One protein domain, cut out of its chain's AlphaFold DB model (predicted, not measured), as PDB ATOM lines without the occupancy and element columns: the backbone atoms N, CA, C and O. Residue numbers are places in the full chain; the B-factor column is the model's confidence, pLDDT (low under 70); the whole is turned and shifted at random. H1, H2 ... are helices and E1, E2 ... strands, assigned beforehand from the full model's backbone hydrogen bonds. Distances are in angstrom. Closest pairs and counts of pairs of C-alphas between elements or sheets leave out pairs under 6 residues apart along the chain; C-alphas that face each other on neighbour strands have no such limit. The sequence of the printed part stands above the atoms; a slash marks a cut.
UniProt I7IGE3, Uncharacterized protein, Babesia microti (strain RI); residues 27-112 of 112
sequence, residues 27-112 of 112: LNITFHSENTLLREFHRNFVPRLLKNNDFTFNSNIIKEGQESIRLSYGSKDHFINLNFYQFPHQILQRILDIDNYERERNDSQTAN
ATOM      1  N   LEU A  27      70.606  27.574-119.583       95.38
ATOM      2  CA  LEU A  27      69.489  28.502-119.428       95.38
ATOM      3  C   LEU A  27      68.236  27.698-119.069       95.38
ATOM      4  O   LEU A  27      67.752  26.910-119.879       95.38
ATOM      5  N   ASN A  28      67.709  27.894-117.863       95.44
ATOM      6  CA  ASN A  28      66.478  27.256-117.402       95.44
ATOM      7  C   ASN A  28      65.394  28.310-117.168       95.44
ATOM      8  O   ASN A  28      65.617  29.270-116.430       95.44
ATOM      9  N   ILE A  29      64.234  28.138-117.792       95.00
ATOM     10  CA  ILE A  29      63.081  29.028-117.657       95.00
ATOM     11  C   ILE A  29      61.952  28.247-116.990       95.00
ATOM     12  O   ILE A  29      61.500  27.236-117.522       95.00
ATOM     13  N   THR A  30      61.468  28.739-115.854       94.56
ATOM     14  CA  THR A  30      60.354  28.148-115.107       94.56
ATOM     15  C   THR A  30      59.201  29.140-115.051       94.56
ATOM     16  O   THR A  30      59.392  30.260-114.575       94.56
ATOM     17  N   PHE A  31      58.017  28.757-115.540       94.25
ATOM     18  CA  PHE A  31      56.897  29.693-115.689       94.25
ATOM     19  C   PHE A  31      55.518  29.054-115.696       94.25
ATOM     20  O   PHE A  31      55.374  27.882-116.033       94.25
ATOM     21  N   HIS A  32      54.486  29.827-115.361       93.31
ATOM     22  CA  HIS A  32      53.107  29.370-115.483       93.31
ATOM     23  C   HIS A  32      52.644  29.440-116.938       93.31
ATOM     24  O   HIS A  32      52.988  30.358-117.682       93.31
ATOM     25  N   SER A  33      51.791  28.504-117.350       89.75
ATOM     26  CA  SER A  33      51.225  28.460-118.710       89.75
ATOM     27  C   SER A  33      50.454  29.730-119.101       89.75
ATOM     28  O   SER A  33      50.337  30.055-120.289       89.75
ATOM     29  N   GLU A  34      49.930  30.453-118.112       90.81
ATOM     30  CA  GLU A  34      49.167  31.689-118.293       90.81
ATOM     31  C   GLU A  34      50.049  32.934-118.440       90.81
ATOM     32  O   GLU A  34      49.563  33.976-118.884       90.81
ATOM     33  N   ASN A  35      51.353  32.835-118.157       89.88
ATOM     34  CA  ASN A  35      52.265  33.966-118.248       89.88
ATOM     35  C   ASN A  35      52.491  34.383-119.714       89.88
ATOM     36  O   ASN A  35      53.281  33.806-120.467       89.88
ATOM     37  N   THR A  36      51.774  35.426-120.130       91.25
ATOM     38  CA  THR A  36      51.835  36.001-121.480       91.25
ATOM     39  C   THR A  36      53.221  36.551-121.812       91.25
ATOM     40  O   THR A  36      53.703  36.317-122.922       91.25
ATOM     41  N   LEU A  37      53.867  37.208-120.846       91.75
ATOM     42  CA  LEU A  37      55.186  37.826-120.956       91.75
ATOM     43  C   LEU A  37      56.251  36.795-121.344       91.75
ATOM     44  O   LEU A  37      56.993  36.992-122.310       91.75
ATOM     45  N   LEU A  38      56.306  35.668-120.635       91.81
ATOM     46  CA  LEU A  38      57.286  34.631-120.919       91.81
ATOM     47  C   LEU A  38      56.971  33.818-122.162       91.81
ATOM     48  O   LEU A  38      57.903  33.432-122.862       91.81
ATOM     49  N   ARG A  39      55.695  33.610-122.498       90.69
ATOM     50  CA  ARG A  39      55.338  33.023-123.798       90.69
ATOM     51  C   ARG A  39      55.820  33.894-124.951       90.69
ATOM     52  O   ARG A  39      56.337  33.375-125.940       90.69
ATOM     53  N   GLU A  40      55.674  35.210-124.829       91.56
ATOM     54  CA  GLU A  40      56.165  36.147-125.834       91.56
ATOM     55  C   GLU A  40      57.698  36.158-125.890       91.56
ATOM     56  O   GLU A  40      58.270  36.090-126.981       91.56
ATOM     57  N   PHE A  41      58.373  36.149-124.736       93.31
ATOM     58  CA  PHE A  41      59.826  35.994-124.660       93.31
ATOM     59  C   PHE A  41      60.301  34.706-125.348       93.31
ATOM     60  O   PHE A  41      61.196  34.744-126.198       93.31
ATOM     61  N   HIS A  42      59.653  33.578-125.047       91.44
ATOM     62  CA  HIS A  42      59.918  32.284-125.671       91.44
ATOM     63  C   HIS A  42      59.769  32.354-127.184       91.44
ATOM     64  O   HIS A  42      60.642  31.907-127.919       91.44
ATOM     65  N   ARG A  43      58.677  32.942-127.671       90.12
ATOM     66  CA  ARG A  43      58.398  33.018-129.103       90.12
ATOM     67  C   ARG A  43      59.388  33.915-129.847       90.12
ATOM     68  O   ARG A  43      59.789  33.586-130.962       90.12
ATOM     69  N   ASN A  44      59.762  35.045-129.252       89.81
ATOM     70  CA  ASN A  44      60.508  36.092-129.945       89.81
ATOM     71  C   ASN A  44      62.030  35.950-129.815       89.81
ATOM     72  O   ASN A  44      62.748  36.274-130.769       89.81
ATOM     73  N   PHE A  45      62.531  35.471-128.670       91.06
ATOM     74  CA  PHE A  45      63.962  35.508-128.349       91.06
ATOM     75  C   PHE A  45      64.610  34.134-128.199       91.06
ATOM     76  O   PHE A  45      65.705  33.954-128.727       91.06
ATOM     77  N   VAL A  46      63.955  33.151-127.569       91.06
ATOM     78  CA  VAL A  46      64.570  31.830-127.315       91.06
ATOM     79  C   VAL A  46      65.101  31.166-128.598       91.06
ATOM     80  O   VAL A  46      66.284  30.835-128.617       91.06
ATOM     81  N   PRO A  47      64.349  31.071-129.717       90.38
ATOM     82  CA  PRO A  47      64.872  30.510-130.966       90.38
ATOM     83  C   PRO A  47      66.148  31.196-131.466       90.38
ATOM     84  O   PRO A  47      67.021  30.563-132.052       90.38
ATOM     85  N   ARG A  48      66.265  32.508-131.240       88.00
ATOM     86  CA  ARG A  48      67.422  33.299-131.674       88.00
ATOM     87  C   ARG A  48      68.626  33.082-130.767       88.00
ATOM     88  O   ARG A  48      69.749  33.110-131.263       88.00
ATOM     89  N   LEU A  49      68.392  32.875-129.474       89.94
ATOM     90  CA  LEU A  49      69.439  32.520-128.523       89.94
ATOM     91  C   LEU A  49      69.978  31.124-128.844       89.94
ATOM     92  O   LEU A  49      71.174  30.994-129.065       89.94
ATOM     93  N   LEU A  50      69.109  30.124-129.009       90.38
ATOM     94  CA  LEU A  50      69.524  28.751-129.331       90.38
ATOM     95  C   LEU A  50      70.276  28.646-130.660       90.38
ATOM     96  O   LEU A  50      71.195  27.854-130.792       90.38
ATOM     97  N   LYS A  51      69.919  29.469-131.655       88.88
ATOM     98  CA  LYS A  51      70.607  29.466-132.953       88.88
ATOM     99  C   LYS A  51      72.070  29.926-132.867       88.88
ATOM    100  O   LYS A  51      72.865  29.552-133.722       88.88
ATOM    101  N   ASN A  52      72.401  30.798-131.916       85.88
ATOM    102  CA  ASN A  52      73.702  31.471-131.861       85.88
ATOM    103  C   ASN A  52      74.582  31.008-130.693       85.88
ATOM    104  O   ASN A  52      75.652  31.587-130.508       85.88
ATOM    105  N   ASN A  53      74.128  30.035-129.900       89.81
ATOM    106  CA  ASN A  53      74.767  29.656-128.648       89.81
ATOM    107  C   ASN A  53      74.721  28.154-128.401       89.81
ATOM    108  O   ASN A  53      73.682  27.527-128.593       89.81
ATOM    109  N   ASP A  54      75.817  27.634-127.855       87.88
ATOM    110  CA  ASP A  54      75.960  26.239-127.454       87.88
ATOM    111  C   ASP A  54      75.729  26.108-125.940       87.88
ATOM    112  O   ASP A  54      76.660  25.913-125.161       87.88
ATOM    113  N   PHE A  55      74.473  26.260-125.511       90.00
ATOM    114  CA  PHE A  55      74.065  26.054-124.118       90.00
ATOM    115  C   PHE A  55      72.906  25.068-124.009       90.00
ATOM    116  O   PHE A  55      72.088  24.924-124.919       90.00
ATOM    117  N   THR A  56      72.786  24.424-122.850       93.12
ATOM    118  CA  THR A  56      71.637  23.568-122.550       93.12
ATOM    119  C   THR A  56      70.435  24.429-122.197       93.12
ATOM    120  O   THR A  56      70.478  25.225-121.257       93.12
ATOM    121  N   PHE A  57      69.342  24.255-122.931       94.75
ATOM    122  CA  PHE A  57      68.102  24.975-122.689       94.75
ATOM    123  C   PHE A  57      67.048  24.082-122.055       94.75
ATOM    124  O   PHE A  57      66.674  23.062-122.629       94.75
ATOM    125  N   ASN A  58      66.533  24.509-120.906       94.44
ATOM    126  CA  ASN A  58      65.454  23.836-120.198       94.44
ATOM    127  C   ASN A  58      64.277  24.794-120.016       94.44
ATOM    128  O   ASN A  58      64.450  25.965-119.687       94.44
ATOM    129  N   SER A  59      63.069  24.281-120.216       93.62
ATOM    130  CA  SER A  59      61.832  25.038-120.061       93.62
ATOM    131  C   SER A  59      60.848  24.201-119.261       93.62
ATOM    132  O   SER A  59      60.428  23.143-119.724       93.62
ATOM    133  N   ASN A  60      60.456  24.689-118.090       93.50
ATOM    134  CA  ASN A  60      59.541  24.015-117.182       93.50
ATOM    135  C   ASN A  60      58.268  24.840-117.012       93.50
ATOM    136  O   ASN A  60      58.311  25.995-116.588       93.50
ATOM    137  N   ILE A  61      57.127  24.226-117.317       92.75
ATOM    138  CA  ILE A  61      55.822  24.830-117.062       92.75
ATOM    139  C   ILE A  61      55.346  24.363-115.688       92.75
ATOM    140  O   ILE A  61      55.235  23.161-115.448       92.75
ATOM    141  N   ILE A  62      55.064  25.308-114.796       92.25
ATOM    142  CA  ILE A  62      54.609  25.044-113.427       92.25
ATOM    143  C   ILE A  62      53.137  25.415-113.248       92.25
ATOM    144  O   ILE A  62      52.602  26.272-113.950       92.25
ATOM    145  N   LYS A  63      52.475  24.736-112.304       89.62
ATOM    146  CA  LYS A  63      51.110  25.070-111.859       89.62
ATOM    147  C   LYS A  63      51.112  25.969-110.626       89.62
ATOM    148  O   LYS A  63      50.226  26.799-110.489       89.62
ATOM    149  N   GLU A  64      52.103  25.787-109.759       86.31
ATOM    150  CA  GLU A  64      52.294  26.523-108.514       86.31
ATOM    151  C   GLU A  64      53.793  26.769-108.307       86.31
ATOM    152  O   GLU A  64      54.625  25.957-108.729       86.31
ATOM    153  N   GLY A  65      54.141  27.871-107.642       86.88
ATOM    154  CA  GLY A  65      55.520  28.243-107.331       86.88
ATOM    155  C   GLY A  65      55.931  29.581-107.936       86.88
ATOM    156  O   GLY A  65      55.106  30.351-108.419       86.88
ATOM    157  N   GLN A  66      57.228  29.882-107.871       89.19
ATOM    158  CA  GLN A  66      57.764  31.148-108.358       89.19
ATOM    159  C   GLN A  66      58.331  31.014-109.770       89.19
ATOM    160  O   GLN A  66      59.139  30.131-110.064       89.19
ATOM    161  N   GLU A  67      57.951  31.953-110.631       92.19
ATOM    162  CA  GLU A  67      58.489  32.055-111.979       92.19
ATOM    163  C   GLU A  67      59.884  32.667-111.948       92.19
ATOM    164  O   GLU A  67      60.135  33.692-111.304       92.19
ATOM    165  N   SER A  68      60.810  32.037-112.656       94.56
ATOM    166  CA  SER A  68      62.192  32.484-112.667       94.56
ATOM    167  C   SER A  68      62.920  32.048-113.924       94.56
ATOM    168  O   SER A  68      62.552  31.080-114.591       94.56
ATOM    169  N   ILE A  69      63.990  32.773-114.225       95.25
ATOM    170  CA  ILE A  69      65.010  32.327-115.167       95.25
ATOM    171  C   ILE A  69      66.289  32.086-114.383       95.25
ATOM    172  O   ILE A  69      66.750  32.970-113.663       95.25
ATOM    173  N   ARG A  70      66.868  30.899-114.535       95.69
ATOM    174  CA  ARG A  70      68.179  30.546-114.000       95.69
ATOM    175  C   ARG A  70      69.191  30.483-115.140       95.69
ATOM    176  O   ARG A  70      69.013  29.723-116.089       95.69
ATOM    177  N   LEU A  71      70.261  31.256-115.009       95.69
ATOM    178  CA  LEU A  71      71.440  31.224-115.870       95.69
ATOM    179  C   LEU A  71      72.573  30.543-115.105       95.69
ATOM    180  O   LEU A  71      72.922  30.996-114.017       95.69
ATOM    181  N   SER A  72      73.145  29.477-115.657       94.19
ATOM    182  CA  SER A  72      74.252  28.748-115.036       94.19
ATOM    183  C   SER A  72      75.546  28.937-115.820       94.19
ATOM    184  O   SER A  72      75.578  28.741-117.037       94.19
ATOM    185  N   TYR A  73      76.615  29.279-115.109       92.56
ATOM    186  CA  TYR A  73      77.972  29.481-115.615       92.56
ATOM    187  C   TYR A  73      78.914  28.517-114.879       92.56
ATOM    188  O   TYR A  73      79.701  28.912-114.018       92.56
ATOM    189  N   GLY A  74      78.775  27.217-115.152       86.50
ATOM    190  CA  GLY A  74      79.530  26.167-114.465       86.50
ATOM    191  C   GLY A  74      79.081  25.996-113.011       86.50
ATOM    192  O   GLY A  74      78.029  25.422-112.756       86.50
ATOM    193  N   SER A  75      79.878  26.482-112.056       85.88
ATOM    194  CA  SER A  75      79.585  26.397-110.614       85.88
ATOM    195  C   SER A  75      78.765  27.571-110.067       85.88
ATOM    196  O   SER A  75      78.427  27.576-108.884       85.88
ATOM    197  N   LYS A  76      78.454  28.572-110.899       89.69
ATOM    198  CA  LYS A  76      77.696  29.763-110.496       89.69
ATOM    199  C   LYS A  76      76.320  29.784-111.135       89.69
ATOM    200  O   LYS A  76      76.189  29.548-112.333       89.69
ATOM    201  N   ASP A  77      75.323  30.171-110.351       94.31
ATOM    202  CA  ASP A  77      73.957  30.359-110.817       94.31
ATOM    203  C   ASP A  77      73.482  31.785-110.547       94.31
ATOM    204  O   ASP A  77      73.640  32.311-109.445       94.31
ATOM    205  N   HIS A  78      72.837  32.379-111.546       94.94
ATOM    206  CA  HIS A  78      72.138  33.653-111.438       94.94
ATOM    207  C   HIS A  78      70.643  33.434-111.619       94.94
ATOM    208  O   HIS A  78      70.218  32.787-112.576       94.94
ATOM    209  N   PHE A  79      69.846  34.004-110.717       94.56
ATOM    210  CA  PHE A  79      68.389  33.908-110.747       94.56
ATOM    211  C   PHE A  79      67.771  35.262-111.087       94.56
ATOM    212  O   PHE A  79      68.068  36.281-110.465       94.56
ATOM    213  N   ILE A  80      66.874  35.261-112.066       94.25
ATOM    214  CA  ILE A  80      66.074  36.415-112.459       94.25
ATOM    215  C   ILE A  80      64.648  36.162-111.978       94.25
ATOM    216  O   ILE A  80      63.968  35.264-112.476       94.25
ATOM    217  N   ASN A  81      64.204  36.963-111.011       90.94
ATOM    218  CA  ASN A  81      62.819  36.966-110.551       90.94
ATOM    219  C   ASN A  81      61.951  37.751-111.536       90.94
ATOM    220  O   ASN A  81      62.162  38.946-111.739       90.94
ATOM    221  N   LEU A  82      60.973  37.080-112.134       89.00
ATOM    222  CA  LEU A  82      60.196  37.633-113.240       89.00
ATOM    223  C   LEU A  82      59.143  38.660-112.816       89.00
ATOM    224  O   LEU A  82      58.709  39.450-113.650       89.00
ATOM    225  N   ASN A  83      58.828  38.732-111.522       87.00
ATOM    226  CA  ASN A  83      57.842  39.665-110.968       87.00
ATOM    227  C   ASN A  83      58.203  41.149-111.177       87.00
ATOM    228  O   ASN A  83      57.345  42.014-111.027       87.00
ATOM    229  N   PHE A  84      59.460  41.460-111.508       88.31
ATOM    230  CA  PHE A  84      59.947  42.830-111.707       88.31
ATOM    231  C   PHE A  84      59.918  43.305-113.165       88.31
ATOM    232  O   PHE A  84      60.357  44.419-113.450       88.31
ATOM    233  N   TYR A  85      59.435  42.480-114.095       91.75
ATOM    234  CA  TYR A  85      59.491  42.770-115.525       91.75
ATOM    235  C   TYR A  85      58.091  42.821-116.119       91.75
ATOM    236  O   TYR A  85      57.250  41.974-115.843       91.75
ATOM    237  N   GLN A  86      57.856  43.819-116.966       91.25
ATOM    238  CA  GLN A  86      56.578  43.997-117.662       91.25
ATOM    239  C   GLN A  86      56.688  43.664-119.145       91.25
ATOM    240  O   GLN A  86      55.685  43.341-119.779       91.25
ATOM    241  N   PHE A  87      57.901  43.725-119.704       91.88
ATOM    242  CA  PHE A  87      58.120  43.529-121.129       91.88
ATOM    243  C   PHE A  87      59.209  42.489-121.430       91.88
ATOM    244  O   PHE A  87      60.256  42.486-120.774       91.88
ATOM    245  N   PRO A  88      59.039  41.655-122.480       92.38
ATOM    246  CA  PRO A  88      59.991  40.593-122.815       92.38
ATOM    247  C   PRO A  88      61.420  41.093-123.068       92.38
ATOM    248  O   PRO A  88      62.397  40.409-122.776       92.38
ATOM    249  N   HIS A  89      61.559  42.304-123.611       92.12
ATOM    250  CA  HIS A  89      62.863  42.894-123.910       92.12
ATOM    251  C   HIS A  89      63.659  43.251-122.645       92.12
ATOM    252  O   HIS A  89      64.882  43.208-122.686       92.12
ATOM    253  N   GLN A  90      62.995  43.559-121.524       93.25
ATOM    254  CA  GLN A  90      63.679  43.846-120.260       93.25
ATOM    255  C   GLN A  90      64.313  42.577-119.682       93.25
ATOM    256  O   GLN A  90      65.422  42.622-119.160       93.25
ATOM    257  N   ILE A  91      63.638  41.434-119.843       94.12
ATOM    258  CA  ILE A  91      64.176  40.120-119.475       94.12
ATOM    259  C   ILE A  91      65.428  39.826-120.302       94.12
ATOM    260  O   ILE A  91      66.458  39.449-119.749       94.12
ATOM    261  N   LEU A  92      65.355  40.036-121.622       93.44
ATOM    262  CA  LEU A  92      66.514  39.855-122.494       93.44
ATOM    263  C   LEU A  92      67.667  40.767-122.070       93.44
ATOM    264  O   LEU A  92      68.781  40.281-121.914       93.44
ATOM    265  N   GLN A  93      67.397  42.055-121.852       92.81
ATOM    266  CA  GLN A  93      68.408  43.006-121.398       92.81
ATOM    267  C   GLN A  93      69.063  42.530-120.101       92.81
ATOM    268  O   GLN A  93      70.284  42.487-120.023       92.81
ATOM    269  N   ARG A  94      68.273  42.064-119.125       95.19
ATOM    270  CA  ARG A  94      68.813  41.555-117.864       95.19
ATOM    271  C   ARG A  94      69.722  40.342-118.054       95.19
ATOM    272  O   ARG A  94      70.747  40.250-117.384       95.19
ATOM    273  N   ILE A  95      69.350  39.414-118.936       94.25
ATOM    274  CA  ILE A  95      70.191  38.256-119.271       94.25
ATOM    275  C   ILE A  95      71.532  38.731-119.842       94.25
ATOM    276  O   ILE A  95      72.573  38.232-119.426       94.25
ATOM    277  N   LEU A  96      71.513  39.717-120.744       92.94
ATOM    278  CA  LEU A  96      72.725  40.288-121.338       92.94
ATOM    279  C   LEU A  96      73.591  41.018-120.310       92.94
ATOM    280  O   LEU A  96      74.808  40.875-120.337       92.94
ATOM    281  N   ASP A  97      72.979  41.768-119.394       93.12
ATOM    282  CA  ASP A  97      73.705  42.467-118.333       93.12
ATOM    283  C   ASP A  97      74.437  41.472-117.415       93.12
ATOM    284  O   ASP A  97      75.593  41.690-117.060       93.12
ATOM    285  N   ILE A  98      73.787  40.353-117.063       93.69
ATOM    286  CA  ILE A  98      74.402  39.275-116.270       93.69
ATOM    287  C   ILE A  98      75.538  38.601-117.048       93.69
ATOM    288  O   ILE A  98      76.592  38.329-116.474       93.69
ATOM    289  N   ASP A  99      75.343  38.339-118.343       92.06
ATOM    290  CA  ASP A  99      76.367  37.716-119.188       92.06
ATOM    291  C   ASP A  99      77.619  38.590-119.316       92.06
ATOM    292  O   ASP A  99      78.740  38.103-119.161       92.06
ATOM    293  N   ASN A 100      77.431  39.895-119.535       90.75
ATOM    294  CA  ASN A 100      78.527  40.858-119.594       90.75
ATOM    295  C   ASN A 100      79.276  40.932-118.258       90.75
ATOM    296  O   ASN A 100      80.503  40.900-118.252       90.75
ATOM    297  N   TYR A 101      78.553  40.947-117.134       91.88
ATOM    298  CA  TYR A 101      79.166  40.934-115.805       91.88
ATOM    299  C   TYR A 101      80.047  39.693-115.575       91.88
ATOM    300  O   TYR A 101      81.170  39.810-115.085       91.88
ATOM    301  N   GLU A 102      79.576  38.495-115.939       90.88
ATOM    302  CA  GLU A 102      80.393  37.280-115.803       90.88
ATOM    303  C   GLU A 102      81.589  37.273-116.764       90.88
ATOM    304  O   GLU A 102      82.657  36.781-116.399       90.88
ATOM    305  N   ARG A 103      81.451  37.862-117.958       88.62
ATOM    306  CA  ARG A 103      82.562  38.028-118.905       88.62
ATOM    307  C   ARG A 103      83.670  38.905-118.328       88.62
ATOM    308  O   ARG A 103      84.803  38.449-118.219       88.62
ATOM    309  N   GLU A 104      83.322  40.107-117.877       89.69
ATOM    310  CA  GLU A 104      84.267  41.056-117.269       89.69
ATOM    311  C   GLU A 104      84.972  40.451-116.048       89.69
ATOM    312  O   GLU A 104      86.172  40.652-115.824       89.69
ATOM    313  N   ARG A 105      84.241  39.649-115.264       85.00
ATOM    314  CA  ARG A 105      84.789  38.939-114.109       85.00
ATOM    315  C   ARG A 105      85.799  37.857-114.500       85.00
ATOM    316  O   ARG A 105      86.804  37.717-113.807       85.00
ATOM    317  N   ASN A 106      85.549  37.102-115.567       80.81
ATOM    318  CA  ASN A 106      86.471  36.070-116.052       80.81
ATOM    319  C   ASN A 106      87.737  36.683-116.677       80.81
ATOM    320  O   ASN A 106      88.843  36.195-116.430       80.81
ATOM    321  N   ASP A 107      87.590  37.784-117.415       81.50
ATOM    322  CA  ASP A 107      88.714  38.514-118.017       81.50
ATOM    323  C   ASP A 107      89.636  39.104-116.934       81.50
ATOM    324  O   ASP A 107      90.861  39.038-117.027       81.50
ATOM    325  N   SER A 108      89.058  39.590-115.829       75.31
ATOM    326  CA  SER A 108      89.821  40.105-114.681       75.31
ATOM    327  C   SER A 108      90.581  39.016-113.905       75.31
ATOM    328  O   SER A 108      91.554  39.313-113.215       75.31
ATOM    329  N   GLN A 109      90.139  37.755-113.977       64.12
ATOM    330  CA  GLN A 109      90.773  36.626-113.280       64.12
ATOM    331  C   GLN A 109      91.904  35.976-114.078       64.12
ATOM    332  O   GLN A 109      92.771  35.353-113.480       64.12
ATOM    333  N   THR A 110      91.902  36.114-115.402       63.91
ATOM    334  CA  THR A 110      92.952  35.576-116.283       63.91
ATOM    335  C   THR A 110      94.123  36.539-116.486       63.91
ATOM    336  O   THR A 110      95.157  36.137-117.009       63.91
ATOM    337  N   ALA A 111      93.978  37.798-116.061       58.66
ATOM    338  CA  ALA A 111      95.011  38.831-116.138       58.66
ATOM    339  C   ALA A 111      95.933  38.917-114.896       58.66
ATOM    340  O   ALA A 111      96.812  39.779-114.871       58.66
ATOM    341  N   ASN A 112      95.742  38.052-113.891       47.94
ATOM    342  CA  ASN A 112      96.600  37.902-112.703       47.94
ATOM    343  C   ASN A 112      97.268  36.525-112.697       47.94
ATOM    344  O   ASN A 112      98.394  36.434-112.162       47.94
TER     345      ASN A 112
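AT A GLANCE: This is residues 27 to 112 of the 112 residues of an uncharacterized protein of Babesia microti (strain RI) (UniProt I7IGE3). A four-stranded sheet forms a wall with helices over one face: H1 over the E2 and E1 side, and the long helix H3 over E3 and E4. H3 runs on past the sheet, and its residues 103 to 110, with 111 and 112 after them, stick out as an arm that makes the length of the whole; the short helix H2 follows H1 and only grazes the sheet. The printed part has 86 residues, with three named helices and four named strands in the order E1 H1 H2 E2 E3 E4 H3; the sheet runs E2 E1 E3 E4 and is mixed, and the class is mixed, helices and strands. It is only just compact, close to loose, with a radius of gyration of the C-alphas of 13.9 A, and the C-alphas span 48 by 26 by 23 A.

HOW THE PARTS SIT: In the sheet, E2, residues 56 to 62, is an edge strand and the parallel neighbour of E1, residues 27 to 32, at 14 degrees; N 29 and O 58 are within hydrogen-bond range at 2.9 A, N 60 and O 29 at 2.8 A. E1 is antiparallel to E3, residues 68 to 73, at 171 degrees, with N 70 and O 28 at 2.8 A. E3 forms a hairpin with E4, residues 76 to 81, the other edge strand, antiparallel at 161 degrees, with N 78 and O 71 at 2.8 A. H3, residues 88 to 110, is on the sheet at a height of 10.4 A, over E3 and E4, and runs along the strands, at 20 degrees to E3 on the local plane. The closest C-alphas of H3 and E4 are those of Ile 98 and His 78, 7.8 A apart. H1, residues 36 to 44, is on the same face as H3, and these two helices with the sheet make two layers, helices on one face of a sheet. H1 has a height of 10.5 A and lies over E1 and, only just, over E2, with 3 of its C-alphas; it runs only just slantwise to the strands, at 32 degrees to E1 on the local plane. H3 touches H1 with residues 88 to 91 alone, the same way at a steep tilt of 64 degrees; the closest C-alphas are those of Phe 41 and Pro 88, 5.0 A apart. H2, residues 46 to 52, only grazes the sheet with its residues 46 to 50; it meets H1 only through their link and is apart from H3. E1, H1, H2 and E2 form a strand-helix-strand unit, two parallel neighbour strands with helices between, and its crossover is right-handed. In H1 and H3 every O i to N i+4 pair is within hydrogen-bond range; in H2 2 of 3 are.

IN THESE COORDINATES: E1 begins at C-alpha 27, (69.489, 28.502, -119.428), and is 16.9 A long. H1 measures 12.1 A and H2 10.2 A from first to last C-alpha. E2 is 19.4 A long, E3 16.3 A and E4 16.5 A. H3 begins at C-alpha 88, (59.991, 40.593, -122.815), and ends 34.0 A away at C-alpha 110, (92.952, 35.576, -116.283).

THE WHOLE: The two C-alphas farthest apart are those of Glu 34 and Asn 112, 48.2 A. Residues 103 to 112, of which 103 to 110 belong to H3, stand free; the body without them spans 30 by 24 by 21 A. The printed part has no cut and ends at Asn 112, the chain's last residue. No link is long: the link from E4 to H3 is short, with 6 residues, and the others are tight. The mean pLDDT of the printed part is 89.6, and residues 109 to 112 are under 70.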